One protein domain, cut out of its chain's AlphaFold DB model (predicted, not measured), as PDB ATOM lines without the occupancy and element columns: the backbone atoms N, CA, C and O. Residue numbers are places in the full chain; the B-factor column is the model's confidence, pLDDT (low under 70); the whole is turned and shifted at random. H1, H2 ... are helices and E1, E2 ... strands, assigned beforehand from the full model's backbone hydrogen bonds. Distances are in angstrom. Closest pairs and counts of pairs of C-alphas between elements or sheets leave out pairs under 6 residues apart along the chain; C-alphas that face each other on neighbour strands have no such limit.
ATOM      1  N   ASP A  19     152.252 128.262  70.062       63.28
ATOM      2  CA  ASP A  19     153.340 129.034  69.424       63.28
ATOM      3  C   ASP A  19     153.935 130.182  70.280       63.28
ATOM      4  O   ASP A  19     154.853 130.883  69.845       63.28
ATOM      5  N   ALA A  20     153.425 130.430  71.492       73.19
ATOM      6  CA  ALA A  20     153.860 131.570  72.307       73.19
ATOM      7  C   ALA A  20     155.244 131.349  72.954       73.19
ATOM      8  O   ALA A  20     155.414 130.479  73.813       73.19
ATOM      9  N   ALA A  21     156.218 132.196  72.598       82.56
ATOM     10  CA  ALA A  21     157.602 132.109  73.069       82.56
ATOM     11  C   ALA A  21     157.706 132.199  74.604       82.56
ATOM     12  O   ALA A  21     157.107 133.081  75.220       82.56
ATOM     13  N   VAL A  22     158.496 131.311  75.223       85.44
ATOM     14  CA  VAL A  22     158.637 131.225  76.689       85.44
ATOM     15  C   VAL A  22     159.952 131.845  77.163       85.44
ATOM     16  O   VAL A  22     161.032 131.315  76.903       85.44
ATOM     17  N   ILE A  23     159.855 132.934  77.924       85.44
ATOM     18  CA  ILE A  23     160.931 133.475  78.761       85.44
ATOM     19  C   ILE A  23     160.853 132.789  80.129       85.44
ATOM     20  O   ILE A  23     159.775 132.692  80.715       85.44
ATOM     21  N   ARG A  24     161.985 132.329  80.667       85.69
ATOM     22  CA  ARG A  24     162.069 131.830  82.047       85.69
ATOM     23  C   ARG A  24     162.584 132.929  82.965       85.69
ATOM     24  O   ARG A  24     163.717 133.365  82.800       85.69
ATOM     25  N   THR A  25     161.757 133.346  83.922       83.12
ATOM     26  CA  THR A  25     162.150 134.286  84.985       83.12
ATOM     27  C   THR A  25     162.427 133.566  86.310       83.12
ATOM     28  O   THR A  25     163.149 134.094  87.150       83.12
ATOM     29  N   ALA A  26     161.895 132.352  86.486       82.94
ATOM     30  CA  ALA A  26     162.153 131.489  87.636       82.94
ATOM     31  C   ALA A  26     162.485 130.054  87.195       82.94
ATOM     32  O   ALA A  26     161.715 129.448  86.447       82.94
ATOM     33  N   ASP A  27     163.577 129.486  87.714       77.81
ATOM     34  CA  ASP A  27     164.007 128.107  87.417       77.81
ATOM     35  C   ASP A  27     162.976 127.048  87.841       77.81
ATOM     36  O   ASP A  27     162.862 125.989  87.225       77.81
ATOM     37  N   THR A  28     162.197 127.352  88.880       79.75
ATOM     38  CA  THR A  28     161.135 126.506  89.448       79.75
ATOM     39  C   THR A  28     159.730 127.053  89.173       79.75
ATOM     40  O   THR A  28     158.783 126.710  89.880       79.75
ATOM     41  N   GLY A  29     159.575 127.924  88.168       85.12
ATOM     42  CA  GLY A  29     158.297 128.569  87.871       85.12
ATOM     43  C   GLY A  29     157.205 127.575  87.461       85.12
ATOM     44  O   GLY A  29     157.363 126.837  86.488       85.12
ATOM     45  N   ASP A  30     156.095 127.570  88.198       92.19
ATOM     46  CA  ASP A  30     154.966 126.652  88.037       92.19
ATOM     47  C   ASP A  30     153.749 127.285  87.338       92.19
ATOM     48  O   ASP A  30     152.740 126.605  87.156       92.19
ATOM     49  N   MET A  31     153.837 128.565  86.966       93.62
ATOM     50  CA  MET A  31     152.791 129.373  86.333       93.62
ATOM     51  C   MET A  31     153.363 130.180  85.154       93.62
ATOM     52  O   MET A  31     154.559 130.473  85.109       93.62
ATOM     53  N   PHE A  32     152.501 130.581  84.214       93.31
ATOM     54  CA  PHE A  32     152.851 131.499  83.128       93.31
ATOM     55  C   PHE A  32     152.106 132.837  83.227       93.31
ATOM     56  O   PHE A  32     150.883 132.858  83.362       93.31
ATOM     57  N   LEU A  33     152.817 133.958  83.061       93.44
ATOM     58  CA  LEU A  33     152.189 135.231  82.680       93.44
ATOM     59  C   LEU A  33     152.206 135.368  81.156       93.44
ATOM     60  O   LEU A  33     153.279 135.384  80.558       93.44
ATOM     61  N   LEU A  34     151.038 135.471  80.528       92.31
ATOM     62  CA  LEU A  34     150.884 135.665  79.084       92.31
ATOM     63  C   LEU A  34     150.765 137.162  78.765       92.31
ATOM     64  O   LEU A  34     149.982 137.864  79.405       92.31
ATOM     65  N   VAL A  35     151.510 137.649  77.770       91.75
ATOM     66  CA  VAL A  35     151.549 139.067  77.360       91.75
ATOM     67  C   VAL A  35     151.534 139.170  75.833       91.75
ATOM     68  O   VAL A  35     152.099 138.316  75.156       91.75
ATOM     69  N   ASP A  36     150.913 140.210  75.271       85.69
ATOM     70  CA  ASP A  36     150.680 140.322  73.818       85.69
ATOM     71  C   ASP A  36     151.929 140.553  72.954       85.69
ATOM     72  O   ASP A  36     151.910 140.268  71.758       85.69
ATOM     73  N   SER A  37     153.003 141.105  73.526       81.94
ATOM     74  CA  SER A  37     154.277 141.341  72.831       81.94
ATOM     75  C   SER A  37     155.414 141.585  73.826       81.94
ATOM     76  O   SER A  37     155.177 142.060  74.938       81.94
ATOM     77  N   CYS A  38     156.656 141.283  73.436       80.69
ATOM     78  CA  CYS A  38     157.848 141.589  74.233       80.69
ATOM     79  C   CYS A  38     159.092 141.770  73.340       80.69
ATOM     80  O   CYS A  38     159.334 140.974  72.433       80.69
ATOM     81  N   TYR A  39     159.903 142.799  73.616       78.19
ATOM     82  CA  TYR A  39     161.069 143.192  72.805       78.19
ATOM     83  C   TYR A  39     160.732 143.280  71.300       78.19
ATOM     84  O   TYR A  39     159.878 144.071  70.909       78.19
ATOM     85  N   SER A  40     161.415 142.503  70.458       74.69
ATOM     86  CA  SER A  40     161.209 142.399  69.008       74.69
ATOM     87  C   SER A  40     160.460 141.125  68.590       74.69
ATOM     88  O   SER A  40     160.337 140.855  67.393       74.69
ATOM     89  N   MET A  41     159.976 140.325  69.547       73.56
ATOM     90  CA  MET A  41     159.263 139.080  69.261       73.56
ATOM     91  C   MET A  41     157.858 139.371  68.721       73.56
ATOM     92  O   MET A  41     157.166 140.272  69.197       73.56
ATOM     93  N   ARG A  42     157.441 138.602  67.710       68.50
ATOM     94  CA  ARG A  42     156.086 138.650  67.145       68.50
ATOM     95  C   ARG A  42     155.211 137.604  67.831       68.50
ATOM     96  O   ARG A  42     155.650 136.470  67.983       68.50
ATOM     97  N   GLY A  43     153.971 137.971  68.144       78.19
ATOM     98  CA  GLY A  43     153.023 137.096  68.835       78.19
ATOM     99  C   GLY A  43     153.118 137.191  70.358       78.19
ATOM    100  O   GLY A  43     153.932 137.944  70.901       78.19
ATOM    101  N   ARG A  44     152.251 136.433  71.040       85.62
ATOM    102  CA  ARG A  44     152.186 136.420  72.506       85.62
ATOM    103  C   ARG A  44     153.431 135.764  73.106       85.62
ATOM    104  O   ARG A  44     154.043 134.882  72.507       85.62
ATOM    105  N   VAL A  45     153.777 136.183  74.316       89.81
ATOM    106  CA  VAL A  45     154.968 135.751  75.056       89.81
ATOM    107  C   VAL A  45     154.545 135.285  76.444       89.81
ATOM    108  O   VAL A  45     153.734 135.942  77.097       89.81
ATOM    109  N   ARG A  46     155.091 134.154  76.896       90.94
ATOM    110  CA  ARG A  46     154.910 133.617  78.249       90.94
ATOM    111  C   ARG A  46     156.131 133.908  79.112       90.94
ATOM    112  O   ARG A  46     157.248 133.621  78.700       90.94
ATOM    113  N   PHE A  47     155.914 134.370  80.336       91.62
ATOM    114  CA  PHE A  47     156.928 134.412  81.389       91.62
ATOM    115  C   PHE A  47     156.674 133.271  82.368       91.62
ATOM    116  O   PHE A  47     155.641 133.268  83.034       91.62
ATOM    117  N   GLN A  48     157.591 132.308  82.451       93.50
ATOM    118  CA  GLN A  48     157.551 131.238  83.447       93.50
ATOM    119  C   GLN A  48     157.987 131.804  84.808       93.50
ATOM    120  O   GLN A  48     159.120 132.273  84.958       93.50
ATOM    121  N   VAL A  49     157.065 131.780  85.770       94.62
ATOM    122  CA  VAL A  49     157.126 132.453  87.079       94.62
ATOM    123  C   VAL A  49     156.658 131.516  88.193       94.62
ATOM    124  O   VAL A  49     155.926 130.560  87.940       94.62
ATOM    125  N   SER A  50     157.048 131.788  89.438       95.31
ATOM    126  CA  SER A  50     156.524 131.073  90.603       95.31
ATOM    127  C   SER A  50     155.230 131.721  91.104       95.31
ATOM    128  O   SER A  50     155.209 132.894  91.486       95.31
ATOM    129  N   SER A  51     154.154 130.934  91.156       94.31
ATOM    130  CA  SER A  51     152.867 131.341  91.728       94.31
ATOM    131  C   SER A  51     153.000 131.739  93.202       94.31
ATOM    132  O   SER A  51     152.396 132.719  93.643       94.31
ATOM    133  N   HIS A  52     153.855 131.037  93.954       94.75
ATOM    134  CA  HIS A  52     154.153 131.327  95.354       94.75
ATOM    135  C   HIS A  52     154.804 132.705  95.525       94.75
ATOM    136  O   HIS A  52     154.312 133.511  96.310       94.75
ATOM    137  N   VAL A  53     155.842 133.015  94.739       95.19
ATOM    138  CA  VAL A  53     156.539 134.313  94.787       95.19
ATOM    139  C   VAL A  53     155.586 135.466  94.472       95.19
ATOM    140  O   VAL A  53     155.515 136.429  95.237       95.19
ATOM    141  N   LEU A  54     154.792 135.353  93.402       94.88
ATOM    142  CA  LEU A  54     153.805 136.379  93.050       94.88
ATOM    143  C   LEU A  54     152.730 136.549  94.138       94.88
ATOM    144  O   LEU A  54     152.393 137.679  94.485       94.88
ATOM    145  N   SER A  55     152.245 135.449  94.723       95.06
ATOM    146  CA  SER A  55     151.256 135.464  95.816       95.06
ATOM    147  C   SER A  55     151.798 136.038  97.130       95.06
ATOM    148  O   SER A  55     151.030 136.542  97.948       95.06
ATOM    149  N   THR A  56     153.110 135.951  97.359       94.81
ATOM    150  CA  THR A  56     153.790 136.554  98.514       94.81
ATOM    151  C   THR A  56     154.063 138.042  98.292       94.81
ATOM    152  O   THR A  56     153.942 138.827  99.230       94.81
ATOM    153  N   ALA A  57     154.381 138.447  97.061       93.25
ATOM    154  CA  ALA A  57     154.629 139.844  96.702       93.25
ATOM    155  C   ALA A  57     153.354 140.684  96.479       93.25
ATOM    156  O   ALA A  57     153.450 141.907  96.384       93.25
ATOM    157  N   SER A  58     152.180 140.054  96.351       95.56
ATOM    158  CA  SER A  58     150.923 140.736  96.030       95.56
ATOM    159  C   SER A  58     149.686 139.949  96.456       95.56
ATOM    160  O   SER A  58     149.503 138.783  96.095       95.56
ATOM    161  N   HIS A  59     148.756 140.640  97.120       94.62
ATOM    162  CA  HIS A  59     147.436 140.089  97.416       94.62
ATOM    163  C   HIS A  59     146.542 139.988  96.162       94.62
ATOM    164  O   HIS A  59     145.689 139.102  96.091       94.62
ATOM    165  N   ILE A  60     146.757 140.840  95.151       95.06
ATOM    166  CA  ILE A  60     146.044 140.783  93.866       95.06
ATOM    167  C   ILE A  60     146.508 139.583  93.039       95.06
ATOM    168  O   ILE A  60     145.667 138.846  92.529       95.06
ATOM    169  N   PHE A  61     147.819 139.322  92.941       94.94
ATOM    170  CA  PHE A  61     148.290 138.093  92.296       94.94
ATOM    171  C   PHE A  61     147.792 136.865  93.045       94.94
ATOM    172  O   PHE A  61     147.272 135.972  92.391       94.94
ATOM    173  N   LYS A  62     147.846 136.846  94.384       94.94
ATOM    174  CA  LYS A  62     147.271 135.742  95.160       94.94
ATOM    175  C   LYS A  62     145.796 135.501  94.814       94.94
ATOM    176  O   LYS A  62     145.438 134.389  94.454       94.94
ATOM    177  N   GLN A  63     144.952 136.537  94.849       94.50
ATOM    178  CA  GLN A  63     143.531 136.420  94.494       94.50
ATOM    179  C   GLN A  63     143.310 135.925  93.060       94.50
ATOM    180  O   GLN A  63     142.391 135.148  92.826       94.50
ATOM    181  N   LEU A  64     144.125 136.364  92.098       93.25
ATOM    182  CA  LEU A  64     144.033 135.888  90.717       93.25
ATOM    183  C   LEU A  64     144.471 134.419  90.605       93.25
ATOM    184  O   LEU A  64     143.803 133.644  89.934       93.25
ATOM    185  N   ILE A  65     145.541 134.027  91.298       92.94
ATOM    186  CA  ILE A  65     146.091 132.663  91.330       92.94
ATOM    187  C   ILE A  65     145.114 131.682  91.986       92.94
ATOM    188  O   ILE A  65     144.866 130.619  91.422       92.94
ATOM    189  N   ASP A  66     144.492 132.068  93.103       91.06
ATOM    190  CA  ASP A  66     143.456 131.295  93.804       91.06
ATOM    191  C   ASP A  66     142.185 131.069  92.937       91.06
ATOM    192  O   ASP A  66     141.337 130.255  93.299       91.06
ATOM    193  N   ASN A  67     142.041 131.771  91.799       88.00
ATOM    194  CA  ASN A  67     140.917 131.677  90.853       88.00
ATOM    195  C   ASN A  67     141.335 131.258  89.420       88.00
ATOM    196  O   ASN A  67     140.560 131.450  88.482       88.00
ATOM    197  N   ILE A  68     142.546 130.724  89.216       87.56
ATOM    198  CA  ILE A  68     143.015 130.264  87.895       87.56
ATOM    199  C   ILE A  68     142.762 128.763  87.699       87.56
ATOM    200  O   ILE A  68     143.138 127.940  88.531       87.56
ATOM    201  N   ASP A  69     142.169 128.422  86.551       77.06
ATOM    202  CA  ASP A  69     141.945 127.046  86.093       77.06
ATOM    203  C   ASP A  69     143.258 126.261  85.868       77.06
ATOM    204  O   ASP A  69     144.360 126.816  85.840       77.06
ATOM    205  N   GLU A  70     143.134 124.959  85.589       76.69
ATOM    206  CA  GLU A  70     144.234 124.000  85.355       76.69
ATOM    207  C   GLU A  70     145.324 124.472  84.367       76.69
ATOM    208  O   GLU A  70     146.464 124.014  84.430       76.69
ATOM    209  N   THR A  71     145.006 125.425  83.482       76.75
ATOM    210  CA  THR A  71     145.939 126.044  82.520       76.75
ATOM    211  C   THR A  71     147.090 126.835  83.155       76.75
ATOM    212  O   THR A  71     148.046 127.173  82.450       76.75
ATOM    213  N   LYS A  72     146.995 127.191  84.448       87.31
ATOM    214  CA  LYS A  72     148.004 127.962  85.202       87.31
ATOM    215  C   LYS A  72     148.560 129.188  84.454       87.31
ATOM    216  O   LYS A  72     149.754 129.485  84.525       87.31
ATOM    217  N   THR A  73     147.707 129.897  83.712       90.38
ATOM    218  CA  THR A  73     148.120 131.014  82.850       90.38
ATOM    219  C   THR A  73     147.339 132.285  83.185       90.38
ATOM    220  O   THR A  73     146.124 132.336  83.010       90.38
ATOM    221  N   LEU A  74     148.037 133.339  83.622       91.38
ATOM    222  CA  LEU A  74     147.461 134.664  83.887       91.38
ATOM    223  C   LEU A  74     147.793 135.630  82.743       91.38
ATOM    224  O   LEU A  74     148.957 135.835  82.411       91.38
ATOM    225  N   TYR A  75     146.784 136.268  82.154       89.88
ATOM    226  CA  TYR A  75     146.964 137.173  81.015       89.88
ATOM    227  C   TYR A  75     147.100 138.643  81.453       89.88
ATOM    228  O   TYR A  75     146.159 139.243  81.980       89.88
ATOM    229  N   VAL A  76     148.275 139.236  81.220       89.00
ATOM    230  CA  VAL A  76     148.628 140.609  81.612       89.00
ATOM    231  C   VAL A  76     148.384 141.558  80.437       89.00
ATOM    232  O   VAL A  76     149.198 141.688  79.524       89.00
ATOM    233  N   ARG A  77     147.233 142.236  80.455       82.25
ATOM    234  CA  ARG A  77     146.815 143.177  79.400       82.25
ATOM    235  C   ARG A  77     147.481 144.552  79.555       82.25
ATOM    236  O   ARG A  77     147.800 144.968  80.665       82.25
ATOM    237  N   LYS A  78     147.547 145.310  78.451       83.69
ATOM    238  CA  LYS A  78     147.925 146.746  78.343       83.69
ATOM    239  C   LYS A  78     149.401 147.118  78.548       83.69
ATOM    240  O   LYS A  78     149.752 148.249  78.222       83.69
ATOM    241  N   PHE A  79     150.255 146.226  79.045       87.12
ATOM    242  CA  PHE A  79     151.675 146.522  79.277       87.12
ATOM    243  C   PHE A  79     152.579 145.820  78.259       87.12
ATOM    244  O   PHE A  79     152.338 144.679  77.875       87.12
TER     245      PHE A  79
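AT A GLANCE: This is residues 19 to 79 of the 658 residues of an uncharacterized protein of Piedraia hortae CBS 480.64 (UniProt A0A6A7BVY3). The model is a small, twisted sheet of four strands, with a helical hairpin, H1 and H2, set at one end of the strands and only grazing the sheet. At the opposite end of the sheet, the loop of residues 36 to 44 between E2 and E3 reaches away from the helices. The printed part has 61 residues, with two named helices and four named strands in the order E1, E2, E3, H1, H2, E4; the sheet is mixed, in the order E1, E3, E2, E4. The class is mixed, helices and strands. The whole is compact and rounded, with a radius of gyration of the C-alphas of 11.5 A and spans of 31 by 25 by 21 A.

HOW THE PARTS SIT: The inner strands of the sheet, E2, residues 31 to 35, and E3, residues 45 to 49, form a hairpin and are antiparallel, with 150 degrees between their directions. N 47 and O 33 are within hydrogen-bond range at 2.8 A, and N 33 and O 47 at 2.9 A. E1, residues 21 to 24, is an edge strand parallel to E3 at 24 degrees, with N 46 and O 21 within hydrogen-bond range at 2.8 A. E4, residues 73 to 75, is the other edge strand, parallel to E2 at 26 degrees, with N 34 and O 74 within hydrogen-bond range at 2.8 A. E1 and E4 are apart. From edge to edge the strands' lines turn by 73 degrees. H1, residues 51 to 57, is only just on the sheet, with 5 pairs of C-alphas within 10 A, and only grazes it with residues 51 to 54. H2, residues 59 to 65, is also only just on the sheet, with 5 such pairs, and only grazes it with residues 61 to 65. H1 and H2 touch and form a helical hairpin, running opposite ways at a shallow tilt of 12 degrees; their closest C-alphas, of Ser 55 and Lys 62, are 4.0 A apart. In H1 and H2 every O i to N i+4 pair is within hydrogen-bond range.

IN THESE COORDINATES: E2 measures 13.3 A from first to last C-alpha, from C-alpha 31 at (152.791, 129.373, 86.333), and E3 measures 12.7 A. E1 measures 10.0 A and begins with C-alpha 21 at (157.602, 132.109, 73.069). H1 measures 10.0 A, H2 9.7 A and E4 6.5 A; E4 ends with C-alpha 75 at (146.964, 137.173, 81.015).

THE WHOLE: The two C-alphas farthest apart, of Ser 40 and Asp 66, are 32.5 A apart. The printed part has no cut and no long link; the links E3 to H1 and H1 to H2 are tight. Mean pLDDT of the printed part is 87.2, and residues 19 and 42 are under 70.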